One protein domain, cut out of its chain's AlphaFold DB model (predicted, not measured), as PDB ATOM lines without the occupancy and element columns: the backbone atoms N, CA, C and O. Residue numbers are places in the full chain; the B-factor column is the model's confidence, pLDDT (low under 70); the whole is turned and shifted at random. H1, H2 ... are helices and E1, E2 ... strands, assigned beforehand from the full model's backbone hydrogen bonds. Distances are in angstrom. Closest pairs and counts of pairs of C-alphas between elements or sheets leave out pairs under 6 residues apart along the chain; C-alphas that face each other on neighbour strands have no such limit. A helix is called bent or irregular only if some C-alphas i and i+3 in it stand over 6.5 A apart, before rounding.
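What this domain is: This is residues 18 to 176 of the 222 residues of an uncharacterized protein of Muribaculaceae bacterium (UniProt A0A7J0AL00). A twisted six-stranded sheet, E4 E5 E2 E3 E7 E8, has the long helix H1 over one face, while E1 and E6 form a bent two-stranded ribbon that crosses E4 at one edge of it. Beyond the opposite edge, E8, the printed part closes with two short helices, H2 and H3, and H3 comes back to H1. The printed part has 159 residues with three named helices and eight named strands, in the order E1 H1 E2 E3 E4 E5 E6 E7 E8 H2 H3. The large sheet is mixed, the ribbon antiparallel, and the class is mixed, helices and strands. The whole is compact, with a radius of gyration of the C-alphas of 15.2 A and spans of 46 by 39 by 27 A.

Where its parts are: Find C-alpha 22 at (196.011, 128.591, 238.383); there E1 begins, residues 22 to 31, 25.6 A long, and it bends by 58 degrees at residue 27. H1 follows from C-alpha 34 at (197.708, 160.547, 238.368) to residue 50, 23.1 A; it is irregular, but only just, with C-alphas 42 and 45 6.9 A apart. Next come E2, residues 59 to 65, 18.9 A, and E3, residues 73 to 80, 22.7 A. E4, residues 98 to 104, is 19.6 A long and E5, residues 107 to 113, is 19.0 A long. E6, residues 120 to 132, spans 24.4 A and bends by 102 degrees at residue 124. E7, residues 143 to 151, measures 25.8 A; E8, residues 154 to 163, measures 26.4 A and bends by 54 degrees at residue 158. Last are H2, residues 166 to 169, 5.3 A, and H3, residues 173 to 176, 5.7 A, ending at C-alpha 176 at (181.153, 155.574, 241.549).

How they stand to each other: Begin with the large sheet, whose edge strands are E4 and E8. E4 and E5 are an antiparallel hairpin; look for N 100 and O 111 at 2.8 A. E5 and E2 are parallel, at 20 degrees, with N 62 and O 110 2.8 A apart. The hairpin E2 and E3 is antiparallel, with N 63 and O 76 at 2.8 A. E3 and E7 are antiparallel, with N 77 and O 146 at 2.9 A, and the hairpin E7 and E8 has N 145 and O 161 at 2.9 A. H1 is on this sheet, forming two layers, a helix on one face of a sheet; its closest C-alphas to E8 are those of Met 35 and Tyr 154, 6.4 A, and to E4 those of Glu 41 and Leu 104, 6.6 A. E1 and E6 are antiparallel neighbours, with N 24 and O 130 at 2.9 A and N 123 and O 28 at 2.9 A. The closest C-alphas of E1 and E4 are those of Lys 28 and Gly 101, 4.9 A. H2 is only just on the large sheet, with 5 pairs of C-alphas within 10 A, and only grazes it with residues 166 to 169. H3 is not on it; with residues 43 to 47 alone, H1 only just touches H3, with 3 pairs of C-alphas within 8 A, the closest being Arg 43 and Tyr 176 at 6.7 A. In H1, 11 of 13 O i to N i+4 pairs are within hydrogen-bond range; H2 and H3 are too short for such a pair.

The domain as a whole: The two C-alphas farthest apart are those of Glu 18 and Asn 70, 47.7 A. The printed part has no cut. The link from E3 to E4 is long, residues 81 to 97, with C-alphas 11 to 19 A from the mean of the C-alphas. The mean pLDDT of the printed part is 78.5; look for values under 70 at residues 18 to 22, 55 to 58, 66 to 72, 82 to 95 and 132 to 141.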
ATOM      1  N   GLU A  18     190.457 121.484 246.112       43.28
ATOM      2  CA  GLU A  18     191.687 122.118 245.611       43.28
ATOM      3  C   GLU A  18     191.744 122.069 244.073       43.28
ATOM      4  O   GLU A  18     192.768 121.744 243.469       43.28
ATOM      5  N   ALA A  19     190.622 122.397 243.423       47.19
ATOM      6  CA  ALA A  19     190.548 122.682 242.001       47.19
ATOM      7  C   ALA A  19     191.708 123.621 241.653       47.19
ATOM      8  O   ALA A  19     191.756 124.755 242.128       47.19
ATOM      9  N   GLN A  20     192.675 123.078 240.911       51.44
ATOM     10  CA  GLN A  20     194.012 123.617 240.677       51.44
ATOM     11  C   GLN A  20     194.010 125.143 240.574       51.44
ATOM     12  O   GLN A  20     193.667 125.695 239.533       51.44
ATOM     13  N   VAL A  21     194.381 125.840 241.649       58.78
ATOM     14  CA  VAL A  21     194.448 127.302 241.629       58.78
ATOM     15  C   VAL A  21     195.516 127.699 240.610       58.78
ATOM     16  O   VAL A  21     196.713 127.535 240.848       58.78
ATOM     17  N   VAL A  22     195.090 128.208 239.455       66.94
ATOM     18  CA  VAL A  22     196.011 128.591 238.383       66.94
ATOM     19  C   VAL A  22     196.660 129.910 238.777       66.94
ATOM     20  O   VAL A  22     195.979 130.927 238.919       66.94
ATOM     21  N   ARG A  23     197.980 129.905 238.976       78.38
ATOM     22  CA  ARG A  23     198.752 131.108 239.302       78.38
ATOM     23  C   ARG A  23     199.431 131.656 238.050       78.38
ATOM     24  O   ARG A  23     200.427 131.098 237.600       78.38
ATOM     25  N   ASN A  24     198.965 132.806 237.571       79.25
ATOM     26  CA  ASN A  24     199.581 133.531 236.458       79.25
ATOM     27  C   ASN A  24     200.312 134.766 236.986       79.25
ATOM     28  O   ASN A  24     199.715 135.582 237.684       79.25
ATOM     29  N   CYS A  25     201.596 134.918 236.665       85.75
ATOM     30  CA  CYS A  25     202.401 136.059 237.102       85.75
ATOM     31  C   CYS A  25     202.823 136.911 235.906       85.75
ATOM     32  O   CYS A  25     203.501 136.418 235.006       85.75
ATOM     33  N   TYR A  26     202.478 138.196 235.940       88.44
ATOM     34  CA  TYR A  26     202.781 139.159 234.882       88.44
ATOM     35  C   TYR A  26     203.809 140.190 235.360       88.44
ATOM     36  O   TYR A  26     203.882 140.450 236.567       88.44
ATOM     37  N   PRO A  27     204.611 140.788 234.456       92.06
ATOM     38  CA  PRO A  27     205.534 141.854 234.821       92.06
ATOM     39  C   PRO A  27     204.797 143.012 235.494       92.06
ATOM     40  O   PRO A  27     203.687 143.384 235.097       92.06
ATOM     41  N   LYS A  28     205.410 143.576 236.533       94.19
ATOM     42  CA  LYS A  28     204.831 144.690 237.270       94.19
ATOM     43  C   LYS A  28     204.980 145.985 236.478       94.19
ATOM     44  O   LYS A  28     206.025 146.251 235.881       94.19
ATOM     45  N   VAL A  29     203.947 146.816 236.513       94.62
ATOM     46  CA  VAL A  29     203.982 148.174 235.959       94.62
ATOM     47  C   VAL A  29     203.560 149.215 236.994       94.62
ATOM     48  O   VAL A  29     203.074 148.896 238.075       94.62
ATOM     49  N   THR A  30     203.744 150.484 236.660       93.56
ATOM     50  CA  THR A  30     203.085 151.628 237.298       93.56
ATOM     51  C   THR A  30     202.212 152.332 236.274       93.56
ATOM     52  O   THR A  30     202.582 152.423 235.105       93.56
ATOM     53  N   ILE A  31     201.051 152.833 236.694       92.56
ATOM     54  CA  ILE A  31     200.224 153.728 235.877       92.56
ATOM     55  C   ILE A  31     200.696 155.157 236.147       92.56
ATOM     56  O   ILE A  31     200.689 155.602 237.290       92.56
ATOM     57  N   LYS A  32     201.103 155.881 235.101       90.12
ATOM     58  CA  LYS A  32     201.642 157.247 235.222       90.12
ATOM     59  C   LYS A  32     200.566 158.330 235.315       90.12
ATOM     60  O   LYS A  32     200.851 159.401 235.825       90.12
ATOM     61  N   SER A  33     199.351 158.069 234.821       88.50
ATOM     62  CA  SER A  33     198.246 159.036 234.894       88.50
ATOM     63  C   SER A  33     197.755 159.170 236.335       88.50
ATOM     64  O   SER A  33     197.089 158.269 236.854       88.50
ATOM     65  N   ALA A  34     198.049 160.308 236.966       87.88
ATOM     66  CA  ALA A  34     197.708 160.547 238.368       87.88
ATOM     67  C   ALA A  34     196.194 160.487 238.628       87.88
ATOM     68  O   ALA A  34     195.768 159.925 239.631       87.88
ATOM     69  N   MET A  35     195.360 161.005 237.717       88.31
ATOM     70  CA  MET A  35     193.901 160.960 237.884       88.31
ATOM     71  C   MET A  35     193.320 159.555 237.701       88.31
ATOM     72  O   MET A  35     192.318 159.224 238.335       88.31
ATOM     73  N   LEU A  36     193.928 158.716 236.853       90.50
ATOM     74  CA  LEU A  36     193.519 157.317 236.736       90.50
ATOM     75  C   LEU A  36     193.874 156.543 238.011       90.50
ATOM     76  O   LEU A  36     193.041 155.790 238.508       90.50
ATOM     77  N   VAL A  37     195.070 156.767 238.561       91.25
ATOM     78  CA  VAL A  37     195.476 156.199 239.857       91.25
ATOM     79  C   VAL A  37     194.543 156.682 240.969       91.25
ATOM     80  O   VAL A  37     194.009 155.855 241.697       91.25
ATOM     81  N   ASP A  38     194.243 157.982 241.037       89.56
ATOM     82  CA  ASP A  38     193.320 158.566 242.019       89.56
ATOM     83  C   ASP A  38     191.923 157.926 241.954       89.56
ATOM     84  O   ASP A  38     191.357 157.547 242.981       89.56
ATOM     85  N   PHE A  39     191.388 157.725 240.744       91.00
ATOM     86  CA  PHE A  39     190.126 157.012 240.544       91.00
ATOM     87  C   PHE A  39     190.187 155.567 241.062       91.00
ATOM     88  O   PHE A  39     189.252 155.113 241.727       91.00
ATOM     89  N   LEU A  40     191.271 154.839 240.776       92.44
ATOM     90  CA  LEU A  40     191.436 153.463 241.241       92.44
ATOM     91  C   LEU A  40     191.559 153.405 242.768       92.44
ATOM     92  O   LEU A  40     190.778 152.705 243.408       92.44
ATOM     93  N   GLU A  41     192.489 154.162 243.347       90.25
ATOM     94  CA  GLU A  41     192.856 154.101 244.765       90.25
ATOM     95  C   GLU A  41     191.800 154.691 245.691       90.25
ATOM     96  O   GLU A  41     191.490 154.104 246.723       90.25
ATOM     97  N   LYS A  42     191.236 155.852 245.348       87.81
ATOM     98  CA  LYS A  42     190.326 156.565 246.254       87.81
ATOM     99  C   LYS A  42     188.869 156.209 246.030       87.81
ATOM    100  O   LYS A  42     188.034 156.534 246.875       87.81
ATOM    101  N   ARG A  43     188.541 155.564 244.904       88.19
ATOM    102  CA  ARG A  43     187.151 155.278 244.548       88.19
ATOM    103  C   ARG A  43     186.885 153.819 244.243       88.19
ATOM    104  O   ARG A  43     186.148 153.191 244.996       88.19
ATOM    105  N   LEU A  44     187.453 153.275 243.170       90.12
ATOM    106  CA  LEU A  44     187.069 151.942 242.710       90.12
ATOM    107  C   LEU A  44     187.488 150.844 243.694       90.12
ATOM    108  O   LEU A  44     186.660 150.009 244.051       90.12
ATOM    109  N   VAL A  45     188.741 150.857 244.157       90.25
ATOM    110  CA  VAL A  45     189.271 149.861 245.101       90.25
ATOM    111  C   VAL A  45     188.515 149.894 246.437       90.25
ATOM    112  O   VAL A  45     187.999 148.842 246.830       90.25
ATOM    113  N   PRO A  46     188.339 151.047 247.117       89.06
ATOM    114  CA  PRO A  46     187.555 151.117 248.350       89.06
ATOM    115  C   PRO A  46     186.111 150.656 248.159       89.06
ATOM    116  O   PRO A  46     185.576 149.918 248.988       89.06
ATOM    117  N   LEU A  47     185.485 151.048 247.046       89.00
ATOM    118  CA  LEU A  47     184.111 150.677 246.748       89.00
ATOM    119  C   LEU A  47     183.967 149.170 246.513       89.00
ATOM    120  O   LEU A  47     183.047 148.549 247.045       89.00
ATOM    121  N   ALA A  48     184.894 148.570 245.771       86.81
ATOM    122  CA  ALA A  48     184.913 147.135 245.539       86.81
ATOM    123  C   ALA A  48     185.153 146.358 246.846       86.81
ATOM    124  O   ALA A  48     184.434 145.397 247.121       86.81
ATOM    125  N   LYS A  49     186.083 146.810 247.703       87.25
ATOM    126  CA  LYS A  49     186.322 146.218 249.034       87.25
ATOM    127  C   LYS A  49     185.083 146.271 249.921       87.25
ATOM    128  O   LYS A  49     184.703 145.252 250.493       87.25
ATOM    129  N   LYS A  50     184.435 147.440 250.009       88.19
ATOM    130  CA  LYS A  50     183.214 147.640 250.808       88.19
ATOM    131  C   LYS A  50     182.096 146.681 250.392       88.19
ATOM    132  O   LYS A  50     181.331 146.241 251.241       88.19
ATOM    133  N   ASN A  51     182.022 146.348 249.105       84.50
ATOM    134  CA  ASN A  51     181.001 145.466 248.544       84.50
ATOM    135  C   ASN A  51     181.463 144.005 248.395       84.50
ATOM    136  O   ASN A  51     180.888 143.253 247.609       84.50
ATOM    137  N   GLY A  52     182.489 143.590 249.147       78.38
ATOM    138  CA  GLY A  52     182.871 142.184 249.261       78.38
ATOM    139  C   GLY A  52     183.595 141.617 248.042       78.38
ATOM    140  O   GLY A  52     183.527 140.410 247.817       78.38
ATOM    141  N   LEU A  53     184.290 142.451 247.254       79.25
ATOM    142  CA  LEU A  53     185.165 141.944 246.198       79.25
ATOM    143  C   LEU A  53     186.162 140.952 246.808       79.25
ATOM    144  O   LEU A  53     186.941 141.289 247.703       79.25
ATOM    145  N   ASN A  54     186.138 139.723 246.303       73.69
ATOM    146  CA  ASN A  54     187.070 138.697 246.728       73.69
ATOM    147  C   ASN A  54     188.499 139.128 246.350       73.69
ATOM    148  O   ASN A  54     188.783 139.361 245.180       73.69
ATOM    149  N   LYS A  55     189.412 139.238 247.319       69.88
ATOM    150  CA  LYS A  55     190.791 139.702 247.061       69.88
ATOM    151  C   LYS A  55     191.603 138.727 246.199       69.88
ATOM    152  O   LYS A  55     192.527 139.143 245.510       69.88
ATOM    153  N   THR A  56     191.248 137.446 246.232       66.25
ATOM    154  CA  THR A  56     191.927 136.376 245.495       66.25
ATOM    155  C   THR A  56     191.398 136.270 244.064       66.25
ATOM    156  O   THR A  56     192.182 136.176 243.116       66.25
ATOM    157  N   TYR A  57     190.074 136.348 243.892       68.12
ATOM    158  CA  TYR A  57     189.383 136.027 242.630       68.12
ATOM    159  C   TYR A  57     188.682 137.208 241.956       68.12
ATOM    160  O   TYR A  57     188.411 137.163 240.759       68.12
ATOM    161  N   GLY A  58     188.406 138.276 242.700       67.94
ATOM    162  CA  GLY A  58     187.909 139.525 242.147       67.94
ATOM    163  C   GLY A  58     188.953 140.159 241.237       67.94
ATOM    164  O   GLY A  58     190.164 140.027 241.457       67.94
ATOM    165  N   ARG A  59     188.489 140.821 240.176       80.00
ATOM    166  CA  ARG A  59     189.382 141.394 239.170       80.00
ATOM    167  C   ARG A  59     188.992 142.813 238.819       80.00
ATOM    168  O   ARG A  59     187.845 143.099 238.482       80.00
ATOM    169  N   ILE A  60     189.996 143.679 238.841       88.25
ATOM    170  CA  ILE A  60     189.950 144.966 238.167       88.25
ATOM    171  C   ILE A  60     190.893 144.860 236.969       88.25
ATOM    172  O   ILE A  60     192.040 144.438 237.123       88.25
ATOM    173  N   PHE A  61     190.406 145.232 235.788       88.69
ATOM    174  CA  PHE A  61     191.213 145.306 234.574       88.69
ATOM    175  C   PHE A  61     191.310 146.753 234.114       88.69
ATOM    176  O   PHE A  61     190.304 147.454 234.045       88.69
ATOM    177  N   VAL A  62     192.502 147.194 233.737       91.75
ATOM    178  CA  VAL A  62     192.731 148.498 233.115       91.75
ATOM    179  C   VAL A  62     193.275 148.257 231.720       91.75
ATOM    180  O   VAL A  62     194.351 147.693 231.548       91.75
ATOM    181  N   ARG A  63     192.531 148.685 230.706       89.69
ATOM    182  CA  ARG A  63     192.893 148.487 229.306       89.69
ATOM    183  C   ARG A  63     193.135 149.816 228.625       89.69
ATOM    184  O   ARG A  63     192.184 150.546 228.344       89.69
ATOM    185  N   PHE A  64     194.380 150.068 228.262       88.38
ATOM    186  CA  PHE A  64     194.740 151.157 227.365       88.38
ATOM    187  C   PHE A  64     194.431 150.731 225.923       88.38
ATOM    188  O   PHE A  64     194.691 149.595 225.534       88.38
ATOM    189  N   ARG A  65     193.813 151.604 225.127       81.75
ATOM    190  CA  ARG A  65     193.500 151.401 223.705       81.75
ATOM    191  C   ARG A  65     193.886 152.639 222.907       81.75
ATOM    192  O   ARG A  65     193.456 153.739 223.244       81.75
ATOM    193  N   ASN A  66     194.610 152.434 221.809       69.75
ATOM    194  CA  ASN A  66     195.033 153.499 220.890       69.75
ATOM    195  C   ASN A  66     195.838 154.596 221.604       69.75
ATOM    196  O   ASN A  66     195.625 155.780 221.371       69.75
ATOM    197  N   VAL A  67     196.726 154.198 222.518       64.12
ATOM    198  CA  VAL A  67     197.492 155.130 223.349       64.12
ATOM    199  C   VAL A  67     198.961 155.098 222.955       64.12
ATOM    200  O   VAL A  67     199.827 154.721 223.741       64.12
ATOM    201  N   ASN A  68     199.217 155.456 221.699       60.56
ATOM    202  CA  ASN A  68     200.561 155.509 221.137       60.56
ATOM    203  C   ASN A  68     201.051 156.963 221.105       60.56
ATOM    204  O   ASN A  68     200.251 157.900 221.153       60.56
ATOM    205  N   ASN A  69     202.375 157.130 221.077       54.31
ATOM    206  CA  ASN A  69     203.088 158.404 221.187       54.31
ATOM    207  C   ASN A  69     202.362 159.578 220.490       54.31
ATOM    208  O   ASN A  69     202.313 159.644 219.266       54.31
ATOM    209  N   ASN A  70     201.858 160.508 221.315       50.97
ATOM    210  CA  ASN A  70     201.280 161.830 220.997       50.97
ATOM    211  C   ASN A  70     199.780 161.964 220.691       50.97
ATOM    212  O   ASN A  70     199.355 163.075 220.384       50.97
ATOM    213  N   VAL A  71     198.955 160.928 220.861       58.16
ATOM    214  CA  VAL A  71     197.490 161.084 220.732       58.16
ATOM    215  C   VAL A  71     196.796 160.813 222.066       58.16
ATOM    216  O   VAL A  71     197.232 159.972 222.857       58.16
ATOM    217  N   SER A  72     195.723 161.562 222.334       64.88
ATOM    218  CA  SER A  72     194.789 161.250 223.410       64.88
ATOM    219  C   SER A  72     194.279 159.815 223.248       64.88
ATOM    220  O   SER A  72     193.967 159.346 222.156       64.88
ATOM    221  N   GLY A  73     194.280 159.074 224.349       78.00
ATOM    222  CA  GLY A  73     194.069 157.630 224.344       78.00
ATOM    223  C   GLY A  73     192.744 157.243 224.973       78.00
ATOM    224  O   GLY A  73     192.246 157.949 225.843       78.00
ATOM    225  N   ARG A  74     192.186 156.085 224.615       85.94
ATOM    226  CA  ARG A  74     191.053 155.519 225.357       85.94
ATOM    227  C   ARG A  74     191.579 154.587 226.440       85.94
ATOM    228  O   ARG A  74     192.397 153.718 226.157       85.94
ATOM    229  N   VAL A  75     191.069 154.707 227.658       89.94
ATOM    230  CA  VAL A  75     191.285 153.704 228.707       89.94
ATOM    231  C   VAL A  75     189.945 153.202 229.208       89.94
ATOM    232  O   VAL A  75     189.027 153.980 229.446       89.94
ATOM    233  N   ASN A  76     189.817 151.890 229.339       90.44
ATOM    234  CA  ASN A  76     188.648 151.274 229.943       90.44
ATOM    235  C   ASN A  76     189.068 150.605 231.249       90.44
ATOM    236  O   ASN A  76     190.034 149.842 231.261       90.44
ATOM    237  N   VAL A  77     188.333 150.875 232.321       91.31
ATOM    238  CA  VAL A  77     188.478 150.180 233.598       91.31
ATOM    239  C   VAL A  77     187.298 149.234 233.752       91.31
ATOM    240  O   VAL A  77     186.157 149.659 233.609       91.31
ATOM    241  N   TYR A  78     187.570 147.966 234.020       89.00
ATOM    242  CA  TYR A  78     186.576 146.920 234.205       89.00
ATOM    243  C   TYR A  78     186.641 146.439 235.644       89.00
ATOM    244  O   TYR A  78     187.730 146.203 236.163       89.00
ATOM    245  N   LEU A  79     185.486 146.261 236.268       87.81
ATOM    246  CA  LEU A  79     185.341 145.535 237.519       87.81
ATOM    247  C   LEU A  79     184.548 144.270 237.226       87.81
ATOM    248  O   LEU A  79     183.413 144.372 236.768       87.81
ATOM    249  N   SER A  80     185.126 143.112 237.524       79.31
ATOM    250  CA  SER A  80     184.430 141.829 237.512       79.31
ATOM    251  C   SER A  80     184.424 141.250 238.924       79.31
ATOM    252  O   SER A  80     185.472 141.123 239.569       79.31
ATOM    253  N   THR A  81     183.229 140.933 239.430       70.69
ATOM    254  CA  THR A  81     183.064 140.328 240.762       70.69
ATOM    255  C   THR A  81     183.473 138.856 240.787       70.69
ATOM    256  O   THR A  81     183.853 138.362 241.847       70.69
ATOM    257  N   TYR A  82     183.452 138.194 239.626       62.25
ATOM    258  CA  TYR A  82     183.876 136.814 239.408       62.25
ATOM    259  C   TYR A  82     184.403 136.692 237.975       62.25
ATOM    260  O   TYR A  82     183.616 136.764 237.036       62.25
ATOM    261  N   ALA A  83     185.716 136.530 237.799       54.66
ATOM    262  CA  ALA A  83     186.286 136.191 236.494       54.66
ATOM    263  C   ALA A  83     186.231 134.669 236.323       54.66
ATOM    264  O   ALA A  83     186.798 133.949 237.148       54.66
ATOM    265  N   ARG A  84     185.513 134.185 235.304       51.41
ATOM    266  CA  ARG A  84     185.318 132.742 235.073       51.41
ATOM    267  C   ARG A  84     186.545 132.035 234.501       51.41
ATOM    268  O   ARG A  84     186.633 130.814 234.612       51.41
ATOM    269  N   ASP A  85     187.493 132.788 233.951       50.53
ATOM    270  CA  ASP A  85     188.543 132.231 233.106       50.53
ATOM    271  C   ASP A  85     189.937 132.661 233.562       50.53
ATOM    272  O   ASP A  85     190.115 133.754 234.126       50.53
ATOM    273  N   PRO A  86     190.969 131.833 233.307       51.84
ATOM    274  CA  PRO A  86     192.335 132.323 233.358       51.84
ATOM    275  C   PRO A  86     192.425 133.568 232.466       51.84
ATOM    276  O   PRO A  86     191.856 133.611 231.376       51.84
ATOM    277  N   ILE A  87     193.141 134.589 232.946       53.91
ATOM    278  CA  ILE A  87     193.275 135.946 232.366       53.91
ATOM    279  C   ILE A  87     193.541 135.952 230.837       53.91
ATOM    280  O   ILE A  87     193.321 136.960 230.165       53.91
ATOM    281  N   GLU A  88     193.989 134.826 230.287       50.41
ATOM    282  CA  GLU A  88     194.386 134.620 228.900       50.41
ATOM    283  C   GLU A  88     193.245 134.323 227.911       50.41
ATOM    284  O   GLU A  88     193.414 134.644 226.733       50.41
ATOM    285  N   GLU A  89     192.103 133.760 228.329       47.22
ATOM    286  CA  GLU A  89     191.103 133.257 227.364       47.22
ATOM    287  C   GLU A  89     189.980 134.243 227.029       47.22
ATOM    288  O   GLU A  89     189.546 134.295 225.880       47.22
ATOM    289  N   TRP A  90     189.534 135.083 227.966       45.41
ATOM    290  CA  TRP A  90     188.229 135.724 227.770       45.41
ATOM    291  C   TRP A  90     188.192 137.044 226.995       45.41
ATOM    292  O   TRP A  90     187.139 137.395 226.467       45.41
ATOM    293  N   LEU A  91     189.295 137.791 226.855       50.72
ATOM    294  CA  LEU A  91     189.181 139.168 226.331       50.72
ATOM    295  C   LEU A  91     190.377 139.720 225.516       50.72
ATOM    296  O   LEU A  91     190.273 140.837 224.985       50.72
ATOM    297  N   PHE A  92     191.522 139.020 225.417       53.34
ATOM    298  CA  PHE A  92     192.789 139.773 225.422       53.34
ATOM    299  C   PHE A  92     193.958 139.395 224.502       53.34
ATOM    300  O   PHE A  92     194.973 140.084 224.583       53.34
ATOM    301  N   LYS A  93     193.849 138.488 223.527       53.94
ATOM    302  CA  LYS A  93     194.890 138.410 222.475       53.94
ATOM    303  C   LYS A  93     194.616 139.413 221.351       53.94
ATOM    304  O   LYS A  93     194.133 139.059 220.283       53.94
ATOM    305  N   LYS A  94     194.911 140.697 221.599       62.75
ATOM    306  CA  LYS A  94     195.109 141.668 220.509       62.75
ATOM    307  C   LYS A  94     196.602 141.720 220.164       62.75
ATOM    308  O   LYS A  94     197.387 141.969 221.076       62.75
ATOM    309  N   PRO A  95     196.993 141.545 218.888       67.94
ATOM    310  CA  PRO A  95     198.372 141.769 218.462       67.94
ATOM    311  C   PRO A  95     198.874 143.145 218.924       67.94
ATOM    312  O   PRO A  95     198.147 144.135 218.816       67.94
ATOM    313  N   GLY A  96     200.093 143.191 219.469       75.75
ATOM    314  CA  GLY A  96     200.727 144.422 219.959       75.75
ATOM    315  C   GLY A  96     200.304 144.886 221.360       75.75
ATOM    316  O   GLY A  96     200.658 145.994 221.747       75.75
ATOM    317  N   TYR A  97     199.551 144.083 222.121       81.75
ATOM    318  CA  TYR A  97     199.222 144.366 223.522       81.75
ATOM    319  C   TYR A  97     199.721 143.245 224.433       81.75
ATOM    320  O   TYR A  97     199.482 142.068 224.169       81.75
ATOM    321  N   GLU A  98     200.341 143.633 225.539       86.88
ATOM    322  CA  GLU A  98     200.843 142.748 226.584       86.88
ATOM    323  C   GLU A  98     200.014 142.878 227.866       86.88
ATOM    324  O   GLU A  98     199.246 143.833 228.049       86.88
ATOM    325  N   ILE A  99     200.160 141.884 228.742       87.38
ATOM    326  CA  ILE A  99     199.498 141.821 230.044       87.38
ATOM    327  C   ILE A  99     200.539 142.078 231.126       87.38
ATOM    328  O   ILE A  99     201.578 141.424 231.192       87.38
ATOM    329  N   TYR A 100     200.209 143.013 232.001       90.44
ATOM    330  CA  TYR A 100     200.997 143.446 233.138       90.44
ATOM    331  C   TYR A 100     200.149 143.376 234.406       90.44
ATOM    332  O   TYR A 100     198.923 143.231 234.351       90.44
ATOM    333  N   GLY A 101     200.787 143.533 235.561       90.94
ATOM    334  CA  GLY A 101     200.083 143.660 236.830       90.94
ATOM    335  C   GLY A 101     200.525 144.873 237.634       90.94
ATOM    336  O   GLY A 101     201.676 145.295 237.572       90.94
ATOM    337  N   ILE A 102     199.605 145.421 238.415       93.06
ATOM    338  CA  ILE A 102     199.902 146.365 239.495       93.06
ATOM    339  C   ILE A 102     199.226 145.864 240.766       93.06
ATOM    340  O   ILE A 102     198.271 145.092 240.697       93.06
ATOM    341  N   GLU A 103     199.696 146.310 241.920       88.50
ATOM    342  CA  GLU A 103     199.022 146.063 243.191       88.50
ATOM    343  C   GLU A 103     198.687 147.409 243.818       88.50
ATOM    344  O   GLU A 103     199.580 148.228 244.029       88.50
ATOM    345  N   LEU A 104     197.400 147.644 244.074       86.69
ATOM    346  CA  LEU A 104     196.918 148.837 244.765       86.69
ATOM    347  C   LEU A 104     196.183 148.398 246.024       86.69
ATOM    348  O   LEU A 104     195.171 147.700 245.942       86.69
ATOM    349  N   ASP A 105     196.707 148.793 247.186       82.56
ATOM    350  CA  ASP A 105     196.118 148.492 248.496       82.56
ATOM    351  C   ASP A 105     195.793 146.983 248.662       82.56
ATOM    352  O   ASP A 105     194.687 146.575 249.037       82.56
ATOM    353  N   GLY A 106     196.748 146.123 248.288       78.56
ATOM    354  CA  GLY A 106     196.628 144.662 248.369       78.56
ATOM    355  C   GLY A 106     195.631 144.029 247.390       78.56
ATOM    356  O   GLY A 106     195.301 142.853 247.542       78.56
ATOM    357  N   ILE A 107     195.112 144.787 246.415       82.50
ATOM    358  CA  ILE A 107     194.310 144.255 245.308       82.50
ATOM    359  C   ILE A 107     195.179 144.192 244.051       82.50
ATOM    360  O   ILE A 107     195.627 145.240 243.571       82.50
ATOM    361  N   PRO A 108     195.388 142.996 243.476       84.56
ATOM    362  CA  PRO A 108     196.078 142.870 242.207       84.56
ATOM    363  C   PRO A 108     195.147 143.317 241.068       84.56
ATOM    364  O   PRO A 108     194.009 142.859 240.937       84.56
ATOM    365  N   ILE A 109     195.638 144.221 240.226       89.50
ATOM    366  CA  ILE A 109     194.928 144.791 239.077       89.50
ATOM    367  C   ILE A 109     195.669 144.389 237.808       89.50
ATOM    368  O   ILE A 109     196.882 144.572 237.693       89.50
ATOM    369  N   VAL A 110     194.930 143.855 236.840       89.38
ATOM    370  CA  VAL A 110     195.475 143.463 235.538       89.38
ATOM    371  C   VAL A 110     195.528 144.692 234.640       89.38
ATOM    372  O   VAL A 110     194.529 145.394 234.480       89.38
ATOM    373  N   VAL A 111     196.672 144.947 234.017       91.06
ATOM    374  CA  VAL A 111     196.847 146.054 233.073       91.06
ATOM    375  C   VAL A 111     197.135 145.493 231.689       91.06
ATOM    376  O   VAL A 111     198.082 144.739 231.512       91.06
ATOM    377  N   GLN A 112     196.341 145.884 230.694       89.12
ATOM    378  CA  GLN A 112     196.625 145.602 229.291       89.12
ATOM    379  C   GLN A 112     197.049 146.883 228.572       89.12
ATOM    380  O   GLN A 112     196.300 147.866 228.533       89.12
ATOM    381  N   ALA A 113     198.221 146.845 227.945       88.50
ATOM    382  CA  ALA A 113     198.788 147.964 227.202       88.50
ATOM    383  C   ALA A 113     199.753 147.469 226.115       88.50
ATOM    384  O   ALA A 113     200.288 146.371 226.221       88.50
ATOM    385  N   SER A 114     199.994 148.281 225.084       85.12
ATOM    386  CA  SER A 114     201.176 148.090 224.232       85.12
ATOM    387  C   SER A 114     202.441 148.365 225.052       85.12
ATOM    388  O   SER A 114     202.433 149.219 225.940       85.12
ATOM    389  N   ASP A 115     203.518 147.659 224.729       78.62
ATOM    390  CA  ASP A 115     204.897 147.918 225.167       78.62
ATOM    391  C   ASP A 115     205.340 149.389 225.006       78.62
ATOM    392  O   ASP A 115     206.106 149.906 225.817       78.62
ATOM    393  N   THR A 116     204.800 150.098 224.011       82.88
ATOM    394  CA  THR A 116     205.067 151.525 223.754       82.88
ATOM    395  C   THR A 116     204.116 152.490 224.471       82.88
ATOM    396  O   THR A 116     204.195 153.706 224.274       82.88
ATOM    397  N   CYS A 117     203.198 151.996 225.308       86.38
ATOM    398  CA  CYS A 117     202.211 152.838 225.980       86.38
ATOM    399  C   CYS A 117     202.883 153.841 226.931       86.38
ATOM    400  O   CYS A 117     203.442 153.486 227.972       86.38
ATOM    401  N   ARG A 118     202.752 155.137 226.622       85.19
ATOM    402  CA  ARG A 118     203.399 156.211 227.396       85.19
ATOM    403  C   ARG A 118     202.921 156.324 228.845       85.19
ATOM    404  O   ARG A 118     203.641 156.894 229.659       85.19
ATOM    405  N   TYR A 119     201.737 155.797 229.165       88.69
ATOM    406  CA  TYR A 119     201.120 155.897 230.495       88.69
ATOM    407  C   TYR A 119     201.449 154.736 231.431       88.69
ATOM    408  O   TYR A 119     200.918 154.705 232.540       88.69
ATOM    409  N   ILE A 120     202.322 153.813 231.023       90.88
ATOM    410  CA  ILE A 120     202.854 152.787 231.920       90.88
ATOM    411  C   ILE A 120     204.368 152.929 232.097       90.88
ATOM    412  O   ILE A 120     205.079 153.422 231.218       90.88
ATOM    413  N   GLY A 121     204.862 152.563 233.276       90.69
ATOM    414  CA  GLY A 121     206.284 152.367 233.563       90.69
ATOM    415  C   GLY A 121     206.536 150.905 233.907       90.69
ATOM    416  O   GLY A 121     205.886 150.384 234.807       90.69
ATOM    417  N   ILE A 122     207.436 150.231 233.190       90.94
ATOM    418  CA  ILE A 122     207.697 148.795 233.376       90.94
ATOM    419  C   ILE A 122     208.768 148.582 234.447       90.94
ATOM    420  O   ILE A 122     209.862 149.142 234.363       90.94
ATOM    421  N   HIS A 123     208.474 147.721 235.422       91.25
ATOM    422  CA  HIS A 123     209.426 147.268 236.432       91.25
ATOM    423  C   HIS A 123     210.065 145.960 235.964       91.25
ATOM    424  O   HIS A 123     209.442 144.902 236.003       91.25
ATOM    425  N   LYS A 124     211.325 146.022 235.517       78.56
ATOM    426  CA  LYS A 124     211.984 144.910 234.803       78.56
ATOM    427  C   LYS A 124     212.118 143.605 235.606       78.56
ATOM    428  O   LYS A 124     212.198 142.546 234.996       78.56
ATOM    429  N   ASN A 125     212.109 143.669 236.940       88.31
ATOM    430  CA  ASN A 125     212.398 142.519 237.811       88.31
ATOM    431  C   ASN A 125     211.268 142.178 238.793       88.31
ATOM    432  O   ASN A 125     211.412 141.267 239.603       88.31
ATOM    433  N   GLU A 126     210.152 142.898 238.743       92.62
ATOM    434  CA  GLU A 126     209.030 142.679 239.652       92.62
ATOM    435  C   GLU A 126     207.873 142.031 238.895       92.62
ATOM    436  O   GLU A 126     207.634 142.320 237.722       92.62
ATOM    437  N   LYS A 127     207.140 141.146 239.571       91.88
ATOM    438  CA  LYS A 127     205.965 140.480 239.013       91.88
ATOM    439  C   LYS A 127     204.809 140.561 239.995       91.88
ATOM    440  O   LYS A 127     205.019 140.492 241.202       91.88
ATOM    441  N   VAL A 128     203.598 140.654 239.464       89.25
ATOM    442  CA  VAL A 128     202.357 140.534 240.233       89.25
ATOM    443  C   VAL A 128     201.671 139.252 239.796       89.25
ATOM    444  O   VAL A 128     201.548 138.981 238.599       89.25
ATOM    445  N   CYS A 129     201.264 138.444 240.769       84.75
ATOM    446  CA  CYS A 129     200.643 137.154 240.518       84.75
ATOM    447  C   CYS A 129     199.144 137.199 240.795       84.75
ATOM    448  O   CYS A 129     198.686 137.827 241.744       84.75
ATOM    449  N   PHE A 130     198.401 136.478 239.968       79.31
ATOM    450  CA  PHE A 130     196.954 136.395 239.981       79.31
ATOM    451  C   PHE A 130     196.549 134.930 240.084       79.31
ATOM    452  O   PHE A 130     197.152 134.073 239.440       79.31
ATOM    453  N   TYR A 131     195.517 134.659 240.875       74.81
ATOM    454  CA  TYR A 131     195.023 133.311 241.149       74.81
ATOM    455  C   TYR A 131     193.656 133.104 240.497       74.81
ATOM    456  O   TYR A 131     192.686 133.745 240.895       74.81
ATOM    457  N   GLY A 132     193.568 132.269 239.469       64.38
ATOM    458  CA  GLY A 132     192.305 131.882 238.840       64.38
ATOM    459  C   GLY A 132     191.694 130.651 239.506       64.38
ATOM    460  O   GLY A 132     192.424 129.794 240.003       64.38
ATOM    461  N   ILE A 133     190.362 130.555 239.482       58.38
ATOM    462  CA  ILE A 133     189.669 129.281 239.699       58.38
ATOM    463  C   ILE A 133     189.452 128.674 238.310       58.38
ATOM    464  O   ILE A 133     188.837 129.337 237.474       58.38
ATOM    465  N   PRO A 134     189.955 127.467 238.021       51.50
ATOM    466  CA  PRO A 134     189.668 126.810 236.757       51.50
ATOM    467  C   PRO A 134     188.170 126.491 236.674       51.50
ATOM    468  O   PRO A 134     187.620 125.865 237.577       51.50
ATOM    469  N   PHE A 135     187.525 126.929 235.588       52.41
ATOM    470  CA  PHE A 135     186.181 126.522 235.163       52.41
ATOM    471  C   PHE A 135     185.104 126.522 236.265       52.41
ATOM    472  O   PHE A 135     184.619 125.473 236.687       52.41
ATOM    473  N   VAL A 136     184.625 127.706 236.663       49.19
ATOM    474  CA  VAL A 136     183.336 127.797 237.372       49.19
ATOM    475  C   VAL A 136     182.210 127.911 236.343       49.19
ATOM    476  O   VAL A 136     181.871 128.995 235.865       49.19
ATOM    477  N   THR A 137     181.599 126.782 235.989       40.38
ATOM    478  CA  THR A 137     180.356 126.771 235.208       40.38
ATOM    479  C   THR A 137     179.203 127.345 236.045       40.38
ATOM    480  O   THR A 137     178.962 126.869 237.150       40.38
ATOM    481  N   GLY A 138     178.447 128.323 235.523       39.22
ATOM    482  CA  GLY A 138     177.079 128.607 236.004       39.22
ATOM    483  C   GLY A 138     176.752 129.988 236.603       39.22
ATOM    484  O   GLY A 138     175.574 130.292 236.733       39.22
ATOM    485  N   THR A 139     177.702 130.885 236.897       49.06
ATOM    486  CA  THR A 139     177.403 132.239 237.457       49.06
ATOM    487  C   THR A 139     177.588 133.381 236.448       49.06
ATOM    488  O   THR A 139     178.712 133.609 236.027       49.06
ATOM    489  N   SER A 140     176.542 134.050 235.946       53.31
ATOM    490  CA  SER A 140     176.729 135.108 234.927       53.31
ATOM    491  C   SER A 140     177.686 136.191 235.436       53.31
ATOM    492  O   SER A 140     177.451 136.739 236.517       53.31
ATOM    493  N   GLU A 141     178.749 136.494 234.681       58.59
ATOM    494  CA  GLU A 141     179.713 137.524 235.072       58.59
ATOM    495  C   GLU A 141     178.982 138.850 235.287       58.59
ATOM    496  O   GLU A 141     178.279 139.346 234.407       58.59
ATOM    497  N   SER A 142     179.117 139.401 236.491       73.94
ATOM    498  CA  SER A 142     178.620 140.735 236.799       73.94
ATOM    499  C   SER A 142     179.772 141.707 236.610       73.94
ATOM    500  O   SER A 142     180.670 141.795 237.449       73.94
ATOM    501  N   GLU A 143     179.744 142.413 235.485       82.56
ATOM    502  CA  GLU A 143     180.791 143.354 235.094       82.56
ATOM    503  C   GLU A 143     180.286 144.798 235.174       82.56
ATOM    504  O   GLU A 143     179.121 145.083 234.895       82.56
ATOM    505  N   CYS A 144     181.166 145.737 235.504       87.69
ATOM    506  CA  CYS A 144     180.965 147.142 235.175       87.69
ATOM    507  C   CYS A 144     182.189 147.700 234.452       87.69
ATOM    508  O   CYS A 144     183.321 147.466 234.874       87.69
ATOM    509  N   THR A 145     181.957 148.452 233.377       90.00
ATOM    510  CA  THR A 145     183.000 149.133 232.606       90.00
ATOM    511  C   THR A 145     182.871 150.645 232.744       90.00
ATOM    512  O   THR A 145     181.815 151.197 232.443       90.00
ATOM    513  N   TRP A 146     183.967 151.328 233.065       92.44
ATOM    514  CA  TRP A 146     184.124 152.777 232.935       92.44
ATOM    515  C   TRP A 146     185.014 153.077 231.728       92.44
ATOM    516  O   TRP A 146     186.142 152.594 231.650       92.44
ATOM    517  N   SER A 147     184.511 153.855 230.769       90.69
ATOM    518  CA  SER A 147     185.270 154.288 229.589       90.69
ATOM    519  C   SER A 147     185.749 155.722 229.764       90.69
ATOM    520  O   SER A 147     184.926 156.625 229.912       90.69
ATOM    521  N   PHE A 148     187.055 155.945 229.663       90.12
ATOM    522  CA  PHE A 148     187.672 157.265 229.746       90.12
ATOM    523  C   PHE A 148     188.464 157.612 228.483       90.12
ATOM    524  O   PHE A 148     188.979 156.733 227.785       90.12
ATOM    525  N   TRP A 149     188.592 158.906 228.219       89.31
ATOM    526  CA  TRP A 149     189.656 159.473 227.394       89.31
ATOM    527  C   TRP A 149     190.779 159.989 228.289       89.31
ATOM    528  O   TRP A 149     190.502 160.535 229.351       89.31
ATOM    529  N   LEU A 150     192.026 159.802 227.863       85.56
ATOM    530  CA  LEU A 150     193.242 160.241 228.543       85.56
ATOM    531  C   LEU A 150     193.973 161.279 227.702       85.56
ATOM    532  O   LEU A 150     194.352 160.984 226.565       85.56
ATOM    533  N   ASP A 151     194.277 162.427 228.295       83.88
ATOM    534  CA  ASP A 151     195.176 163.426 227.722       83.88
ATOM    535  C   ASP A 151     196.133 163.968 228.793       83.88
ATOM    536  O   ASP A 151     195.750 164.730 229.681       83.88
ATOM    537  N   GLY A 152     197.382 163.501 228.760       80.06
ATOM    538  CA  GLY A 152     198.319 163.684 229.864       80.06
ATOM    539  C   GLY A 152     197.755 163.074 231.150       80.06
ATOM    540  O   GLY A 152     197.290 161.933 231.162       80.06
ATOM    541  N   ASP A 153     197.760 163.847 232.228       80.94
ATOM    542  CA  ASP A 153     197.171 163.413 233.496       80.94
ATOM    543  C   ASP A 153     195.647 163.504 233.526       80.94
ATOM    544  O   ASP A 153     195.032 162.946 234.432       80.94
ATOM    545  N   TYR A 154     195.025 164.169 232.551       82.56
ATOM    546  CA  TYR A 154     193.587 164.384 232.542       82.56
ATOM    547  C   TYR A 154     192.833 163.152 232.056       82.56
ATOM    548  O   TYR A 154     193.185 162.549 231.041       82.56
ATOM    549  N   ILE A 155     191.750 162.821 232.767       84.81
ATOM    550  CA  ILE A 155     190.781 161.811 232.341       84.81
ATOM    551  C   ILE A 155     189.417 162.455 232.076       84.81
ATOM    552  O   ILE A 155     188.952 163.288 232.854       84.81
ATOM    553  N   GLU A 156     188.750 162.034 231.006       86.25
ATOM    554  CA  GLU A 156     187.369 162.402 230.696       86.25
ATOM    555  C   GLU A 156     186.498 161.149 230.644       86.25
ATOM    556  O   GLU A 156     186.707 160.279 229.800       86.25
ATOM    557  N   LEU A 157     185.509 161.051 231.535       88.38
ATOM    558  CA  LEU A 157     184.546 159.952 231.527       88.38
ATOM    559  C   LEU A 157     183.626 160.077 230.306       88.38
ATOM    560  O   LEU A 157     182.901 161.055 230.167       88.38
ATOM    561  N   LYS A 158     183.630 159.059 229.442       88.56
ATOM    562  CA  LYS A 158     182.740 158.965 228.274       88.56
ATOM    563  C   LYS A 158     181.497 158.125 228.524       88.56
ATOM    564  O   LYS A 158     180.529 158.249 227.785       88.56
ATOM    565  N   GLY A 159     181.527 157.247 229.521       87.69
ATOM    566  CA  GLY A 159     180.356 156.468 229.896       87.69
ATOM    567  C   GLY A 159     180.672 155.319 230.838       87.69
ATOM    568  O   GLY A 159     181.821 154.882 230.955       87.69
ATOM    569  N   VAL A 160     179.615 154.825 231.477       90.19
ATOM    570  CA  VAL A 160     179.639 153.657 232.355       90.19
ATOM    571  C   VAL A 160     178.648 152.619 231.832       90.19
ATOM    572  O   VAL A 160     177.535 152.958 231.440       90.19
ATOM    573  N   SER A 161     179.046 151.349 231.804       88.50
ATOM    574  CA  SER A 161     178.188 150.229 231.411       88.50
ATOM    575  C   SER A 161     178.183 149.184 232.518       88.50
ATOM    576  O   SER A 161     179.161 148.460 232.687       88.50
ATOM    577  N   ASN A 162     177.089 149.120 233.282       87.19
ATOM    578  CA  ASN A 162     176.883 148.111 234.318       87.19
ATOM    579  C   ASN A 162     176.111 146.911 233.741       87.19
ATOM    580  O   ASN A 162     174.932 147.018 233.406       87.19
ATOM    581  N   ARG A 163     176.778 145.761 233.668       81.31
ATOM    582  CA  ARG A 163     176.276 144.474 233.176       81.31
ATOM    583  C   ARG A 163     176.093 143.469 234.315       81.31
ATOM    584  O   ARG A 163     176.539 142.334 234.226       81.31
ATOM    585  N   GLY A 164     175.428 143.879 235.395       77.06
ATOM    586  CA  GLY A 164     174.938 142.940 236.414       77.06
ATOM    587  C   GLY A 164     175.482 143.138 237.825       77.06
ATOM    588  O   GLY A 164     175.049 142.434 238.729       77.06
ATOM    589  N   ILE A 165     176.345 144.129 238.069       84.00
ATOM    590  CA  ILE A 165     176.788 144.453 239.430       84.00
ATOM    591  C   ILE A 165     175.628 145.099 240.197       84.00
ATOM    592  O   ILE A 165     175.302 146.272 239.996       84.00
ATOM    593  N   HIS A 166     174.997 144.315 241.073       84.19
ATOM    594  CA  HIS A 166     173.780 144.698 241.793       84.19
ATOM    595  C   HIS A 166     173.967 145.949 242.657       84.19
ATOM    596  O   HIS A 166     173.182 146.886 242.558       84.19
ATOM    597  N   TRP A 167     175.028 146.005 243.464       84.56
ATOM    598  CA  TRP A 167     175.255 147.121 244.387       84.56
ATOM    599  C   TRP A 167     175.533 148.451 243.669       84.56
ATOM    600  O   TRP A 167     175.208 149.505 244.202       84.56
ATOM    601  N   LEU A 168     176.034 148.431 242.427       85.38
ATOM    602  CA  LEU A 168     176.137 149.646 241.609       85.38
ATOM    603  C   LEU A 168     174.765 150.159 241.154       85.38
ATOM    604  O   LEU A 168     174.606 151.362 240.976       85.38
ATOM    605  N   LYS A 169     173.772 149.276 240.966       82.00
ATOM    606  CA  LYS A 169     172.406 149.678 240.575       82.00
ATOM    607  C   LYS A 169     171.670 150.400 241.701       82.00
ATOM    608  O   LYS A 169     170.768 151.180 241.427       82.00
ATOM    609  N   THR A 170     172.041 150.125 242.950       84.44
ATOM    610  CA  THR A 170     171.443 150.746 244.140       84.44
ATOM    611  C   THR A 170     172.152 152.031 244.571       84.44
ATOM    612  O   THR A 170     171.705 152.676 245.513       84.44
ATOM    613  N   MET A 171     173.254 152.399 243.915       84.44
ATOM    614  CA  MET A 171     174.032 153.605 244.204       84.44
ATOM    615  C   MET A 171     173.761 154.690 243.165       84.44
ATOM    616  O   MET A 171     173.506 154.404 241.995       84.44
ATOM    617  N   SER A 172     173.888 155.952 243.568       83.50
ATOM    618  CA  SER A 172     173.879 157.056 242.615       83.50
ATOM    619  C   SER A 172     175.155 157.047 241.770       83.50
ATOM    620  O   SER A 172     176.244 156.735 242.252       83.50
ATOM    621  N   GLU A 173     175.052 157.442 240.499       79.06
ATOM    622  CA  GLU A 173     176.203 157.471 239.585       79.06
ATOM    623  C   GLU A 173     177.365 158.321 240.120       79.06
ATOM    624  O   GLU A 173     178.539 157.974 239.965       79.06
ATOM    625  N   ARG A 174     177.049 159.399 240.846       77.69
ATOM    626  CA  ARG A 174     178.040 160.265 241.500       77.69
ATOM    627  C   ARG A 174     178.896 159.525 242.519       77.69
ATOM    628  O   ARG A 174     180.003 159.971 242.800       77.69
ATOM    629  N   GLU A 175     178.425 158.428 243.098       79.12
ATOM    630  CA  GLU A 175     179.176 157.680 244.104       79.12
ATOM    631  C   GLU A 175     180.282 156.813 243.506       79.12
ATOM    632  O   GLU A 175     181.248 156.519 244.210       79.12
ATOM    633  N   TYR A 176     180.198 156.464 242.219       78.94
ATOM    634  CA  TYR A 176     181.153 155.574 241.549       78.94
ATOM    635  C   TYR A 176     181.774 156.155 240.269       78.94
ATOM    636  O   TYR A 176     182.560 155.479 239.604       78.94
TER     637      TYR A 176